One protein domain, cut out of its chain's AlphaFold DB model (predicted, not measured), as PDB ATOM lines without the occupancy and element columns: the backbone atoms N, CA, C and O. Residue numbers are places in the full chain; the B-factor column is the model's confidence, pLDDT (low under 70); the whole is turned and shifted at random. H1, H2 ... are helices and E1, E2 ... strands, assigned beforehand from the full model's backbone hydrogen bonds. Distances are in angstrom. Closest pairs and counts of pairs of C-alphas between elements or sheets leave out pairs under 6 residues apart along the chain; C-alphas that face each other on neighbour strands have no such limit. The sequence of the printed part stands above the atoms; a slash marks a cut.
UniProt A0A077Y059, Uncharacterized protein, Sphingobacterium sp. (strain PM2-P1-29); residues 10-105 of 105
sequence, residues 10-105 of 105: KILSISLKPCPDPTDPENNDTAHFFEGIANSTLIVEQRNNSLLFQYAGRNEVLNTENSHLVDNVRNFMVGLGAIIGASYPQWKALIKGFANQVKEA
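Overview. This is residues 10 to 105 of the 105 residues of an uncharacterized protein of Sphingobacterium sp. (strain PM2-P1-29) (UniProt A0A077Y059). A narrow antiparallel sheet of three strands has one long helix, H2, running along one of its faces, and no named helix on the other face. Past the end of the sheet where E1 ends lie an unnamed loop, residues 17 to 38, and a second helix, H1, off the sheet; residues 74 to 84, of which 74 to 77 belong to H1, stick out free. The printed part has 96 residues with three named strands and then two named helices, in the order E1, E2, E3, H1, H2, and its class is mixed, helices and strands. The sheet's order is E1, E2, E3. The whole is loose, with a radius of gyration of the C-alphas of 16.3 A, and elongated, spanning 49 by 30 by 23 A.

Arrangement. E1, residues 10 to 16, is an edge strand and forms a hairpin with E2, residues 39 to 47; they are antiparallel at 169 degrees, with N 12 and O 44 2.9 A apart, within hydrogen-bond range. E2, the inner strand, forms a second hairpin with E3, residues 50 to 58, antiparallel at 164 degrees, with N 43 and O 54 3.0 A apart, within hydrogen-bond range. The three strands make a meander, each strand the antiparallel neighbour of the one before. The sheet is twisted, its C-alphas lying up to 4.2 A off the best plane. H1, residues 67 to 77, is not on the sheet. H2, residues 87 to 104, is on one face at a height over the sheet of 9.9 A, giving two layers, a helix on one face of a sheet. It runs along the strands, at 11 degrees to E3 on the local plane. It lies over E3, on which 14 of its 18 C-alphas fall, and only just not over E2, on which 2 fall. The closest C-alphas of E3 and H2 are those of Phe 53 and Ile 95, 6.6 A apart. H1 and H2 are apart. In H2 every O i to N i+4 pair is within hydrogen-bond range; in H1 4 of 7 are.

Along the chain. E1 begins at C-alpha 10, (132.177, 88.003, 137.707), and is 20.3 A long from first to last C-alpha. E2 measures 25.5 A and E3 25.8 A. H1 begins at C-alpha 67, (109.142, 79.109, 173.539), and is 15.6 A long. H2, 26.2 A long, ends at C-alpha 104, (119.425, 73.477, 130.578).

Size, cuts and confidence. The two C-alphas farthest apart, those of Asn 48 and Ser 67, are 49.5 A apart. The printed part has no cut. The link from E1 to E2, 22 residues, is long, and that from E2 to E3 is tight. The mean pLDDT of the printed part is 73.9; it is under 70 in residues 28 to 37, residues 59 to 87 and residue 105, the chain's last.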
ATOM      1  N   LYS A  10     133.355  87.361 137.112       92.69
ATOM      2  CA  LYS A  10     132.177  88.003 137.707       92.69
ATOM      3  C   LYS A  10     131.804  87.299 138.997       92.69
ATOM      4  O   LYS A  10     131.873  86.075 139.079       92.69
ATOM      5  N   ILE A  11     131.370  88.074 139.983       93.75
ATOM      6  CA  ILE A  11     130.820  87.553 141.234       93.75
ATOM      7  C   ILE A  11     129.461  88.200 141.469       93.75
ATOM      8  O   ILE A  11     129.325  89.418 141.382       93.75
ATOM      9  N   LEU A  12     128.481  87.379 141.833       93.62
ATOM     10  CA  LEU A  12     127.229  87.805 142.441       93.62
ATOM     11  C   LEU A  12     127.125  87.178 143.832       93.62
ATOM     12  O   LEU A  12     127.350  85.977 143.982       93.62
ATOM     13  N   SER A  13     126.769  87.966 144.844       93.75
ATOM     14  CA  SER A  13     126.542  87.463 146.199       93.75
ATOM     15  C   SER A  13     125.235  87.981 146.786       93.75
ATOM     16  O   SER A  13     124.828  89.117 146.552       93.75
ATOM     17  N   ILE A  14     124.571  87.122 147.555       91.19
ATOM     18  CA  ILE A  14     123.346  87.430 148.295       91.19
ATOM     19  C   ILE A  14     123.583  86.987 149.733       91.19
ATOM     20  O   ILE A  14     123.913  85.829 149.970       91.19
ATOM     21  N   SER A  15     123.436  87.901 150.690       90.19
ATOM     22  CA  SER A  15     123.574  87.597 152.118       90.19
ATOM     23  C   SER A  15     122.245  87.778 152.829       90.19
ATOM     24  O   SER A  15     121.559  88.779 152.635       90.19
ATOM     25  N   LEU A  16     121.902  86.800 153.656       86.31
ATOM     26  CA  LEU A  16     120.651  86.707 154.391       86.31
ATOM     27  C   LEU A  16     120.970  86.683 155.884       86.31
ATOM     28  O   LEU A  16     121.909  86.007 156.318       86.31
ATOM     29  N   LYS A  17     120.173  87.417 156.658       84.19
ATOM     30  CA  LYS A  17     120.224  87.429 158.118       84.19
ATOM     31  C   LYS A  17     118.859  87.045 158.678       84.19
ATOM     32  O   LYS A  17     117.860  87.551 158.170       84.19
ATOM     33  N   PRO A  18     118.812  86.201 159.716       80.50
ATOM     34  CA  PRO A  18     117.611  86.025 160.516       80.50
ATOM     35  C   PRO A  18     117.115  87.371 161.053       80.50
ATOM     36  O   PRO A  18     117.910  88.174 161.545       80.50
ATOM     37  N   CYS A  19     115.811  87.613 160.968       79.94
ATOM     38  CA  CYS A  19     115.153  88.774 161.555       79.94
ATOM     39  C   CYS A  19     113.900  88.375 162.361       79.94
ATOM     40  O   CYS A  19     113.445  87.230 162.272       79.94
ATOM     41  N   PRO A  20     113.339  89.292 163.161       79.31
ATOM     42  CA  PRO A  20     112.032  89.089 163.783       79.31
ATOM     43  C   PRO A  20     110.910  88.948 162.745       79.31
ATOM     44  O   PRO A  20     111.090  89.304 161.575       79.31
ATOM     45  N   ASP A  21     109.763  88.422 163.173       79.38
ATOM     46  CA  ASP A  21     108.574  88.316 162.325       79.38
ATOM     47  C   ASP A  21     108.030  89.724 162.012       79.38
ATOM     48  O   ASP A  21     107.610  90.436 162.925       79.38
ATOM     49  N   PRO A  22     107.998  90.163 160.739       80.44
ATOM     50  CA  PRO A  22     107.491  91.490 160.396       80.44
ATOM     51  C   PRO A  22     105.980  91.647 160.640       80.44
ATOM     52  O   PRO A  22     105.468  92.764 160.552       80.44
ATOM     53  N   THR A  23     105.256  90.552 160.893       82.38
ATOM     54  CA  THR A  23     103.816  90.546 161.182       82.38
ATOM     55  C   THR A  23     103.489  90.667 162.670       82.38
ATOM     56  O   THR A  23     102.340  90.960 162.999       82.38
ATOM     57  N   ASP A  24     104.488  90.531 163.551       79.94
ATOM     58  CA  ASP A  24     104.372  90.731 164.997       79.94
ATOM     59  C   ASP A  24     105.415  91.760 165.479       79.94
ATOM     60  O   ASP A  24     106.483  91.398 165.972       79.94
ATOM     61  N   PRO A  25     105.138  93.070 165.321       75.88
ATOM     62  CA  PRO A  25     106.110  94.125 165.607       75.88
ATOM     63  C   PRO A  25     106.477  94.258 167.091       75.88
ATOM     64  O   PRO A  25     107.465  94.918 167.413       75.88
ATOM     65  N   GLU A  26     105.664  93.704 167.996       78.19
ATOM     66  CA  GLU A  26     105.938  93.732 169.436       78.19
ATOM     67  C   GLU A  26     106.905  92.617 169.850       78.19
ATOM     68  O   GLU A  26     107.596  92.734 170.867       78.19
ATOM     69  N   ASN A  27     107.015  91.572 169.027       71.06
ATOM     70  CA  ASN A  27     107.941  90.475 169.221       71.06
ATOM     71  C   ASN A  27     109.270  90.736 168.499       71.06
ATOM     72  O   ASN A  27     109.391  90.631 167.279       71.06
ATOM     73  N   ASN A  28     110.303  91.055 169.279       66.88
ATOM     74  CA  ASN A  28     111.656  91.278 168.766       66.88
ATOM     75  C   ASN A  28     112.499  90.000 168.698       66.88
ATOM     76  O   ASN A  28     113.684  90.068 168.352       66.88
ATOM     77  N   ASP A  29     111.922  88.846 169.023       66.56
ATOM     78  CA  ASP A  29     112.643  87.590 168.963       66.56
ATOM     79  C   ASP A  29     112.804  87.149 167.509       66.56
ATOM     80  O   ASP A  29     111.894  87.224 166.681       66.56
ATOM     81  N   THR A  30     113.990  86.641 167.182       65.69
ATOM     82  CA  THR A  30     114.252  86.081 165.859       65.69
ATOM     83  C   THR A  30     113.309  84.901 165.606       65.69
ATOM     84  O   THR A  30     113.441  83.844 166.223       65.69
ATOM     85  N   ALA A  31     112.380  85.054 164.663       59.22
ATOM     86  CA  ALA A  31     111.396  84.023 164.326       59.22
ATOM     87  C   ALA A  31     111.990  82.861 163.499       59.22
ATOM     88  O   ALA A  31     111.352  81.832 163.285       59.22
ATOM     89  N   HIS A  32     113.224  83.020 163.012       62.38
ATOM     90  CA  HIS A  32     113.909  82.044 162.168       62.38
ATOM     91  C   HIS A  32     114.637  80.944 162.955       62.38
ATOM     92  O   HIS A  32     115.023  81.111 164.109       62.38
ATOM     93  N   PHE A  33     114.903  79.830 162.260       61.91
ATOM     94  CA  PHE A  33     115.599  78.644 162.781       61.91
ATOM     95  C   PHE A  33     116.988  78.915 163.371       61.91
ATOM     96  O   PHE A  33     117.461  78.128 164.188       61.91
ATOM     97  N   PHE A  34     117.653  79.983 162.934       64.50
ATOM     98  CA  PHE A  34     118.961  80.381 163.433       64.50
ATOM     99  C   PHE A  34     118.864  81.613 164.323       64.50
ATOM    100  O   PHE A  34     118.023  82.482 164.093       64.50
ATOM    101  N   GLU A  35     119.760  81.711 165.301       62.44
ATOM    102  CA  GLU A  35     119.921  82.916 166.111       62.44
ATOM    103  C   GLU A  35     120.226  84.141 165.235       62.44
ATOM    104  O   GLU A  35     120.819  84.027 164.159       62.44
ATOM    105  N   GLY A  36     119.895  85.344 165.720       61.09
ATOM    106  CA  GLY A  36     120.129  86.606 164.994       61.09
ATOM    107  C   GLY A  36     121.595  86.869 164.606       61.09
ATOM    108  O   GLY A  36     121.878  87.718 163.760       61.09
ATOM    109  N   ILE A  37     122.540  86.130 165.196       67.94
ATOM    110  CA  ILE A  37     123.972  86.195 164.877       67.94
ATOM    111  C   ILE A  37     124.361  85.414 163.612       67.94
ATOM    112  O   ILE A  37     125.479  85.591 163.108       67.94
ATOM    113  N   ALA A  38     123.479  84.548 163.106       75.81
ATOM    114  CA  ALA A  38     123.762  83.731 161.939       75.81
ATOM    115  C   ALA A  38     123.726  84.553 160.648       75.81
ATOM    116  O   ALA A  38     122.978  85.519 160.502       75.81
ATOM    117  N   ASN A  39     124.557  84.164 159.688       82.00
ATOM    118  CA  ASN A  39     124.556  84.729 158.344       82.00
ATOM    119  C   ASN A  39     124.614  83.600 157.325       82.00
ATOM    120  O   ASN A  39     125.451  82.703 157.444       82.00
ATOM    121  N   SER A  40     123.774  83.693 156.301       85.44
ATOM    122  CA  SER A  40     123.743  82.757 155.181       85.44
ATOM    123  C   SER A  40     124.083  83.516 153.906       85.44
ATOM    124  O   SER A  40     123.325  84.387 153.484       85.44
ATOM    125  N   THR A  41     125.218  83.202 153.285       89.94
ATOM    126  CA  THR A  41     125.657  83.863 152.051       89.94
ATOM    127  C   THR A  41     125.680  82.876 150.889       89.94
ATOM    128  O   THR A  41     126.328  81.832 150.945       89.94
ATOM    129  N   LEU A  42     124.978  83.228 149.815       91.62
ATOM    130  CA  LEU A  42     124.987  82.545 148.526       91.62
ATOM    131  C   LEU A  42     125.915  83.307 147.583       91.62
ATOM    132  O   LEU A  42     125.810  84.529 147.479       91.62
ATOM    133  N   ILE A  43     126.815  82.603 146.901       94.00
ATOM    134  CA  ILE A  43     127.784  83.212 145.980       94.00
ATOM    135  C   ILE A  43     127.746  82.464 144.651       94.00
ATOM    136  O   ILE A  43     127.781  81.234 144.627       94.00
ATOM    137  N   VAL A  44     127.709  83.214 143.553       94.25
ATOM    138  CA  VAL A  44     127.909  82.712 142.194       94.25
ATOM    139  C   VAL A  44     129.146  83.381 141.624       94.25
ATOM    140  O   VAL A  44     129.199  84.603 141.507       94.25
ATOM    141  N   GLU A  45     130.139  82.578 141.265       94.12
ATOM    142  CA  GLU A  45     131.338  83.045 140.581       94.12
ATOM    143  C   GLU A  45     131.340  82.539 139.141       94.12
ATOM    144  O   GLU A  45     131.204  81.338 138.906       94.12
ATOM    145  N   GLN A  46     131.543  83.437 138.182       92.31
ATOM    146  CA  GLN A  46     131.790  83.098 136.786       92.31
ATOM    147  C   GLN A  46     133.256  83.327 136.452       92.31
ATOM    148  O   GLN A  46     133.776  84.423 136.643       92.31
ATOM    149  N   ARG A  47     133.903  82.295 135.913       92.12
ATOM    150  CA  ARG A  47     135.265  82.340 135.373       92.12
ATOM    151  C   ARG A  47     135.230  81.769 133.968       92.12
ATOM    152  O   ARG A  47     135.124  80.552 133.808       92.12
ATOM    153  N   ASN A  48     135.332  82.622 132.951       87.56
ATOM    154  CA  ASN A  48     135.180  82.203 131.554       87.56
ATOM    155  C   ASN A  48     133.847  81.436 131.361       87.56
ATOM    156  O   ASN A  48     132.772  81.957 131.659       87.56
ATOM    157  N   ASN A  49     133.922  80.173 130.929       87.31
ATOM    158  CA  ASN A  49     132.791  79.265 130.714       87.31
ATOM    159  C   ASN A  49     132.473  78.375 131.930       87.31
ATOM    160  O   ASN A  49     131.801  77.358 131.788       87.31
ATOM    161  N   SER A  50     132.995  78.696 133.114       89.06
ATOM    162  CA  SER A  50     132.729  77.952 134.348       89.06
ATOM    163  C   SER A  50     131.938  78.798 135.332       89.06
ATOM    164  O   SER A  50     132.295  79.946 135.591       89.06
ATOM    165  N   LEU A  51     130.898  78.199 135.914       92.62
ATOM    166  CA  LEU A  51     130.161  78.757 137.041       92.62
ATOM    167  C   LEU A  51     130.409  77.925 138.293       92.62
ATOM    168  O   LEU A  51     130.344  76.695 138.258       92.62
ATOM    169  N   LEU A  52     130.655  78.607 139.403       92.88
ATOM    170  CA  LEU A  52     130.789  78.023 140.727       92.88
ATOM    171  C   LEU A  52     129.700  78.604 141.630       92.88
ATOM    172  O   LEU A  52     129.654  79.812 141.852       92.88
ATOM    173  N   PHE A  53     128.852  77.735 142.173       93.00
ATOM    174  CA  PHE A  53     127.833  78.103 143.150       93.00
ATOM    175  C   PHE A  53     128.271  77.667 144.548       93.00
ATOM    176  O   PHE A  53     128.651  76.511 144.744       93.00
ATOM    177  N   GLN A  54     128.214  78.575 145.519       90.88
ATOM    178  CA  GLN A  54     128.706  78.349 146.879       90.88
ATOM    179  C   GLN A  54     127.671  78.769 147.921       90.88
ATOM    180  O   GLN A  54     126.946  79.749 147.744       90.88
ATOM    181  N   TYR A  55     127.658  78.026 149.028       89.50
ATOM    182  CA  TYR A  55     126.978  78.383 150.266       89.50
ATOM    183  C   TYR A  55     128.017  78.614 151.357       89.50
ATOM    184  O   TYR A  55     128.842  77.734 151.606       89.50
ATOM    185  N   ALA A  56     127.948  79.757 152.029       87.38
ATOM    186  CA  ALA A  56     128.758  80.068 153.197       87.38
ATOM    187  C   ALA A  56     127.843  80.441 154.371       87.38
ATOM    188  O   ALA A  56     127.341  81.562 154.450       87.38
ATOM    189  N   GLY A  57     127.622  79.482 155.274       81.94
ATOM    190  CA  GLY A  57     126.956  79.701 156.557       81.94
ATOM    191  C   GLY A  57     127.962  80.127 157.628       81.94
ATOM    192  O   GLY A  57     129.035  79.532 157.752       81.94
ATOM    193  N   ARG A  58     127.638  81.159 158.410       80.00
ATOM    194  CA  ARG A  58     128.443  81.623 159.549       80.00
ATOM    195  C   ARG A  58     127.578  81.692 160.795       80.00
ATOM    196  O   ARG A  58     126.494  82.263 160.744       80.00
ATOM    197  N   ASN A  59     128.101  81.183 161.914       69.94
ATOM    198  CA  ASN A  59     127.432  81.191 163.219       69.94
ATOM    199  C   ASN A  59     126.005  80.616 163.162       69.94
ATOM    200  O   ASN A  59     125.094  81.161 163.772       69.94
ATOM    201  N   GLU A  60     125.815  79.536 162.400       63.84
ATOM    202  CA  GLU A  60     124.547  78.819 162.224       63.84
ATOM    203  C   GLU A  60     124.158  78.038 163.490       63.84
ATOM    204  O   GLU A  60     124.119  76.809 163.515       63.84
ATOM    205  N   VAL A  61     123.922  78.778 164.571       63.56
ATOM    206  CA  VAL A  61     123.453  78.267 165.856       63.56
ATOM    207  C   VAL A  61     121.930  78.265 165.832       63.56
ATOM    208  O   VAL A  61     121.311  79.237 165.396       63.56
ATOM    209  N   LEU A  62     121.321  77.150 166.236       61.25
ATOM    210  CA  LEU A  62     119.867  77.011 166.270       61.25
ATOM    211  C   LEU A  62     119.271  77.943 167.327       61.25
ATOM    212  O   LEU A  62     119.713  77.924 168.473       61.25
ATOM    213  N   ASN A  63     118.225  78.688 166.965       57.22
ATOM    214  CA  ASN A  63     117.478  79.488 167.928       57.22
ATOM    215  C   ASN A  63     116.550  78.575 168.751       57.22
ATOM    216  O   ASN A  63     115.441  78.257 168.321       57.22
ATOM    217  N   THR A  64     117.033  78.088 169.897       56.72
ATOM    218  CA  THR A  64     116.310  77.114 170.744       56.72
ATOM    219  C   THR A  64     115.555  77.738 171.916       56.72
ATOM    220  O   THR A  64     114.749  77.053 172.541       56.72
ATOM    221  N   GLU A  65     115.756  79.030 172.194       52.50
ATOM    222  CA  GLU A  65     115.176  79.711 173.363       52.50
ATOM    223  C   GLU A  65     113.789  80.330 173.111       52.50
ATOM    224  O   GLU A  65     113.169  80.865 174.024       52.50
ATOM    225  N   ASN A  66     113.255  80.216 171.894       54.16
ATOM    226  CA  ASN A  66     111.978  80.822 171.536       54.16
ATOM    227  C   ASN A  66     110.813  79.846 171.819       54.16
ATOM    228  O   ASN A  66     110.542  78.922 171.044       54.16
ATOM    229  N   SER A  67     110.140  80.029 172.959       49.28
ATOM    230  CA  SER A  67     109.142  79.109 173.539       49.28
ATOM    231  C   SER A  67     107.963  78.769 172.613       49.28
ATOM    232  O   SER A  67     107.390  77.687 172.732       49.28
ATOM    233  N   HIS A  68     107.645  79.632 171.643       54.38
ATOM    234  CA  HIS A  68     106.577  79.417 170.659       54.38
ATOM    235  C   HIS A  68     107.034  78.732 169.360       54.38
ATOM    236  O   HIS A  68     106.226  78.093 168.682       54.38
ATOM    237  N   LEU A  69     108.325  78.799 169.015       54.50
ATOM    238  CA  LEU A  69     108.864  78.091 167.846       54.50
ATOM    239  C   LEU A  69     108.964  76.586 168.118       54.50
ATOM    240  O   LEU A  69     108.687  75.767 167.239       54.50
ATOM    241  N   VAL A  70     109.303  76.216 169.355       54.44
ATOM    242  CA  VAL A  70     109.517  74.825 169.778       54.44
ATOM    243  C   VAL A  70     108.241  73.976 169.661       54.44
ATOM    244  O   VAL A  70     108.317  72.820 169.237       54.44
ATOM    245  N   ASP A  71     107.060  74.540 169.933       53.94
ATOM    246  CA  ASP A  71     105.786  73.813 169.813       53.94
ATOM    247  C   ASP A  71     105.390  73.517 168.350       53.94
ATOM    248  O   ASP A  71     104.865  72.438 168.061       53.94
ATOM    249  N   ASN A  72     105.718  74.403 167.399       54.44
ATOM    250  CA  ASN A  72     105.499  74.167 165.962       54.44
ATOM    251  C   ASN A  72     106.545  73.220 165.357       54.44
ATOM    252  O   ASN A  72     106.231  72.374 164.515       54.44
ATOM    253  N   VAL A  73     107.784  73.306 165.832       52.44
ATOM    254  CA  VAL A  73     108.879  72.421 165.427       52.44
ATOM    255  C   VAL A  73     108.663  70.990 165.943       52.44
ATOM    256  O   VAL A  73     109.032  70.039 165.256       52.44
ATOM    257  N   ARG A  74     107.984  70.787 167.081       49.06
ATOM    258  CA  ARG A  74     107.608  69.447 167.577       49.06
ATOM    259  C   ARG A  74     106.738  68.670 166.577       49.06
ATOM    260  O   ARG A  74     106.976  67.483 166.363       49.06
ATOM    261  N   ASN A  75     105.785  69.333 165.919       54.34
ATOM    262  CA  ASN A  75     104.943  68.717 164.882       54.34
ATOM    263  C   ASN A  75     105.719  68.414 163.586       54.34
ATOM    264  O   ASN A  75     105.369  67.490 162.857       54.34
ATOM    265  N   PHE A  76     106.798  69.149 163.318       50.19
ATOM    266  CA  PHE A  76     107.692  68.921 162.181       50.19
ATOM    267  C   PHE A  76     108.689  67.773 162.441       50.19
ATOM    268  O   PHE A  76     108.907  66.925 161.577       50.19
ATOM    269  N   MET A  77     109.242  67.699 163.660       48.69
ATOM    270  CA  MET A  77     110.251  66.715 164.080       48.69
ATOM    271  C   MET A  77     109.711  65.292 164.254       48.69
ATOM    272  O   MET A  77     110.431  64.328 164.008       48.69
ATOM    273  N   VAL A  78     108.446  65.132 164.644       57.69
ATOM    274  CA  VAL A  78     107.829  63.796 164.724       57.69
ATOM    275  C   VAL A  78     107.556  63.220 163.321       57.69
ATOM    276  O   VAL A  78     107.436  62.008 163.169       57.69
ATOM    277  N   GLY A  79     107.517  64.062 162.278       50.16
ATOM    278  CA  GLY A  79     107.180  63.660 160.911       50.16
ATOM    279  C   GLY A  79     108.324  63.066 160.080       50.16
ATOM    280  O   GLY A  79     108.053  62.235 159.216       50.16
ATOM    281  N   LEU A  80     109.589  63.456 160.297       43.28
ATOM    282  CA  LEU A  80     110.718  63.044 159.442       43.28
ATOM    283  C   LEU A  80     112.082  63.097 160.176       43.28
ATOM    284  O   LEU A  80     112.511  64.154 160.611       43.28
ATOM    285  N   GLY A  81     112.829  61.987 160.213       46.28
ATOM    286  CA  GLY A  81     114.291  61.965 159.991       46.28
ATOM    287  C   GLY A  81     115.233  62.869 160.815       46.28
ATOM    288  O   GLY A  81     115.760  63.835 160.287       46.28
ATOM    289  N   ALA A  82     115.536  62.473 162.053       50.88
ATOM    290  CA  ALA A  82     116.844  62.306 162.731       50.88
ATOM    291  C   ALA A  82     118.195  62.922 162.236       50.88
ATOM    292  O   ALA A  82     119.219  62.622 162.848       50.88
ATOM    293  N   ILE A  83     118.301  63.731 161.179       43.78
ATOM    294  CA  ILE A  83     119.589  64.150 160.601       43.78
ATOM    295  C   ILE A  83     119.567  65.646 160.270       43.78
ATOM    296  O   ILE A  83     119.061  66.042 159.228       43.78
ATOM    297  N   ILE A  84     120.268  66.415 161.112       46.12
ATOM    298  CA  ILE A  84     120.987  67.652 160.759       46.12
ATOM    299  C   ILE A  84     120.091  68.870 160.461       46.12
ATOM    300  O   ILE A  84     119.009  68.770 159.897       46.12
ATOM    301  N   GLY A  85     120.570  70.054 160.851       54.97
ATOM    302  CA  GLY A  85     119.921  71.344 160.622       54.97
ATOM    303  C   GLY A  85     119.267  71.466 159.242       54.97
ATOM    304  O   GLY A  85     119.947  71.472 158.215       54.97
ATOM    305  N   ALA A  86     117.936  71.578 159.240       57.16
ATOM    306  CA  ALA A  86     117.083  71.588 158.051       57.16
ATOM    307  C   ALA A  86     117.382  72.741 157.076       57.16
ATOM    308  O   ALA A  86     117.082  72.645 155.886       57.16
ATOM    309  N   SER A  87     118.034  73.799 157.549       63.34
ATOM    310  CA  SER A  87     118.525  74.901 156.727       63.34
ATOM    311  C   SER A  87     119.560  74.445 155.694       63.34
ATOM    312  O   SER A  87     119.458  74.819 154.530       63.34
ATOM    313  N   TYR A  88     120.519  73.582 156.047       70.88
ATOM    314  CA  TYR A  88     121.552  73.147 155.099       70.88
ATOM    315  C   TYR A  88     120.975  72.375 153.892       70.88
ATOM    316  O   TYR A  88     121.296  72.736 152.756       70.88
ATOM    317  N   PRO A  89     120.093  71.364 154.064       76.56
ATOM    318  CA  PRO A  89     119.379  70.746 152.948       76.56
ATOM    319  C   PRO A  89     118.576  71.745 152.108       76.56
ATOM    320  O   PRO A  89     118.596  71.633 150.881       76.56
ATOM    321  N   GLN A  90     117.920  72.731 152.735       77.75
ATOM    322  CA  GLN A  90     117.175  73.780 152.026       77.75
ATOM    323  C   GLN A  90     118.100  74.630 151.139       77.75
ATOM    324  O   GLN A  90     117.864  74.737 149.934       77.75
ATOM    325  N   TRP A  91     119.198  75.164 151.686       82.12
ATOM    326  CA  TRP A  91     120.166  75.968 150.926       82.12
ATOM    327  C   TRP A  91     120.848  75.167 149.816       82.12
ATOM    328  O   TRP A  91     121.025  75.655 148.697       82.12
ATOM    329  N   LYS A  92     121.179  73.903 150.094       82.81
ATOM    330  CA  LYS A  92     121.749  72.985 149.105       82.81
ATOM    331  C   LYS A  92     120.775  72.707 147.961       82.81
ATOM    332  O   LYS A  92     121.200  72.671 146.806       82.81
ATOM    333  N   ALA A  93     119.491  72.509 148.261       86.81
ATOM    334  CA  ALA A  93     118.461  72.312 147.247       86.81
ATOM    335  C   ALA A  93     118.295  73.558 146.364       86.81
ATOM    336  O   ALA A  93     118.265  73.423 145.141       86.81
ATOM    337  N   LEU A  94     118.279  74.755 146.963       87.44
ATOM    338  CA  LEU A  94     118.188  76.028 146.242       87.44
ATOM    339  C   LEU A  94     119.347  76.211 145.251       87.44
ATOM    340  O   LEU A  94     119.121  76.407 144.058       87.44
ATOM    341  N   ILE A  95     120.591  76.068 145.723       89.62
ATOM    342  CA  ILE A  95     121.787  76.193 144.873       89.62
ATOM    343  C   ILE A  95     121.785  75.155 143.748       89.62
ATOM    344  O   ILE A  95     122.111  75.475 142.604       89.62
ATOM    345  N   LYS A  96     121.401  73.911 144.053       90.06
ATOM    346  CA  LYS A  96     121.298  72.855 143.040       90.06
ATOM    347  C   LYS A  96     120.256  73.202 141.971       90.06
ATOM    348  O   LYS A  96     120.494  72.925 140.799       90.06
ATOM    349  N   GLY A  97     119.144  73.827 142.360       90.94
ATOM    350  CA  GLY A  97     118.137  74.348 141.436       90.94
ATOM    351  C   GLY A  97     118.723  75.363 140.455       90.94
ATOM    352  O   GLY A  97     118.572  75.193 139.247       90.94
ATOM    353  N   PHE A  98     119.471  76.353 140.953       89.94
ATOM    354  CA  PHE A  98     120.146  77.339 140.098       89.94
ATOM    355  C   PHE A  98     121.140  76.692 139.130       89.94
ATOM    356  O   PHE A  98     121.136  76.995 137.938       89.94
ATOM    357  N   ALA A  99     121.961  75.761 139.621       89.00
ATOM    358  CA  ALA A  99     122.938  75.065 138.789       89.00
ATOM    359  C   ALA A  99     122.274  74.235 137.672       89.00
ATOM    360  O   ALA A  99     122.773  74.210 136.547       89.00
ATOM    361  N   ASN A 100     121.147  73.579 137.961       91.75
ATOM    362  CA  ASN A 100     120.397  72.817 136.963       91.75
ATOM    363  C   ASN A 100     119.788  73.724 135.887       91.75
ATOM    364  O   ASN A 100     119.906  73.406 134.709       91.75
ATOM    365  N   GLN A 101     119.205  74.863 136.275       90.50
ATOM    366  CA  GLN A 101     118.606  75.802 135.323       90.50
ATOM    367  C   GLN A 101     119.629  76.323 134.308       90.50
ATOM    368  O   GLN A 101     119.320  76.425 133.128       90.50
ATOM    369  N   VAL A 102     120.859  76.616 134.745       86.56
ATOM    370  CA  VAL A 102     121.915  77.048 133.817       86.56
ATOM    371  C   VAL A 102     122.368  75.918 132.894       86.56
ATOM    372  O   VAL A 102     122.708  76.173 131.748       86.56
ATOM    373  N   LYS A 103     122.376  74.666 133.362       79.88
ATOM    374  CA  LYS A 103     122.750  73.516 132.524       79.88
ATOM    375  C   LYS A 103     121.765  73.281 131.369       79.88
ATOM    376  O   LYS A 103     122.150  72.701 130.359       79.88
ATOM    377  N   GLU A 104     120.504  73.659 131.556       80.81
ATOM    378  CA  GLU A 104     119.425  73.477 130.578       80.81
ATOM    379  C   GLU A 104     119.267  74.663 129.607       80.81
ATOM    380  O   GLU A 104     118.536  74.529 128.625       80.81
ATOM    381  N   ALA A 105     119.934  75.792 129.874       65.06
ATOM    382  CA  ALA A 105     119.920  77.008 129.057       65.06
ATOM    383  C   ALA A 105     121.011  76.997 127.974       65.06
ATOM    384  O   ALA A 105     120.731  77.523 126.873       65.06
TER     385      ALA A 105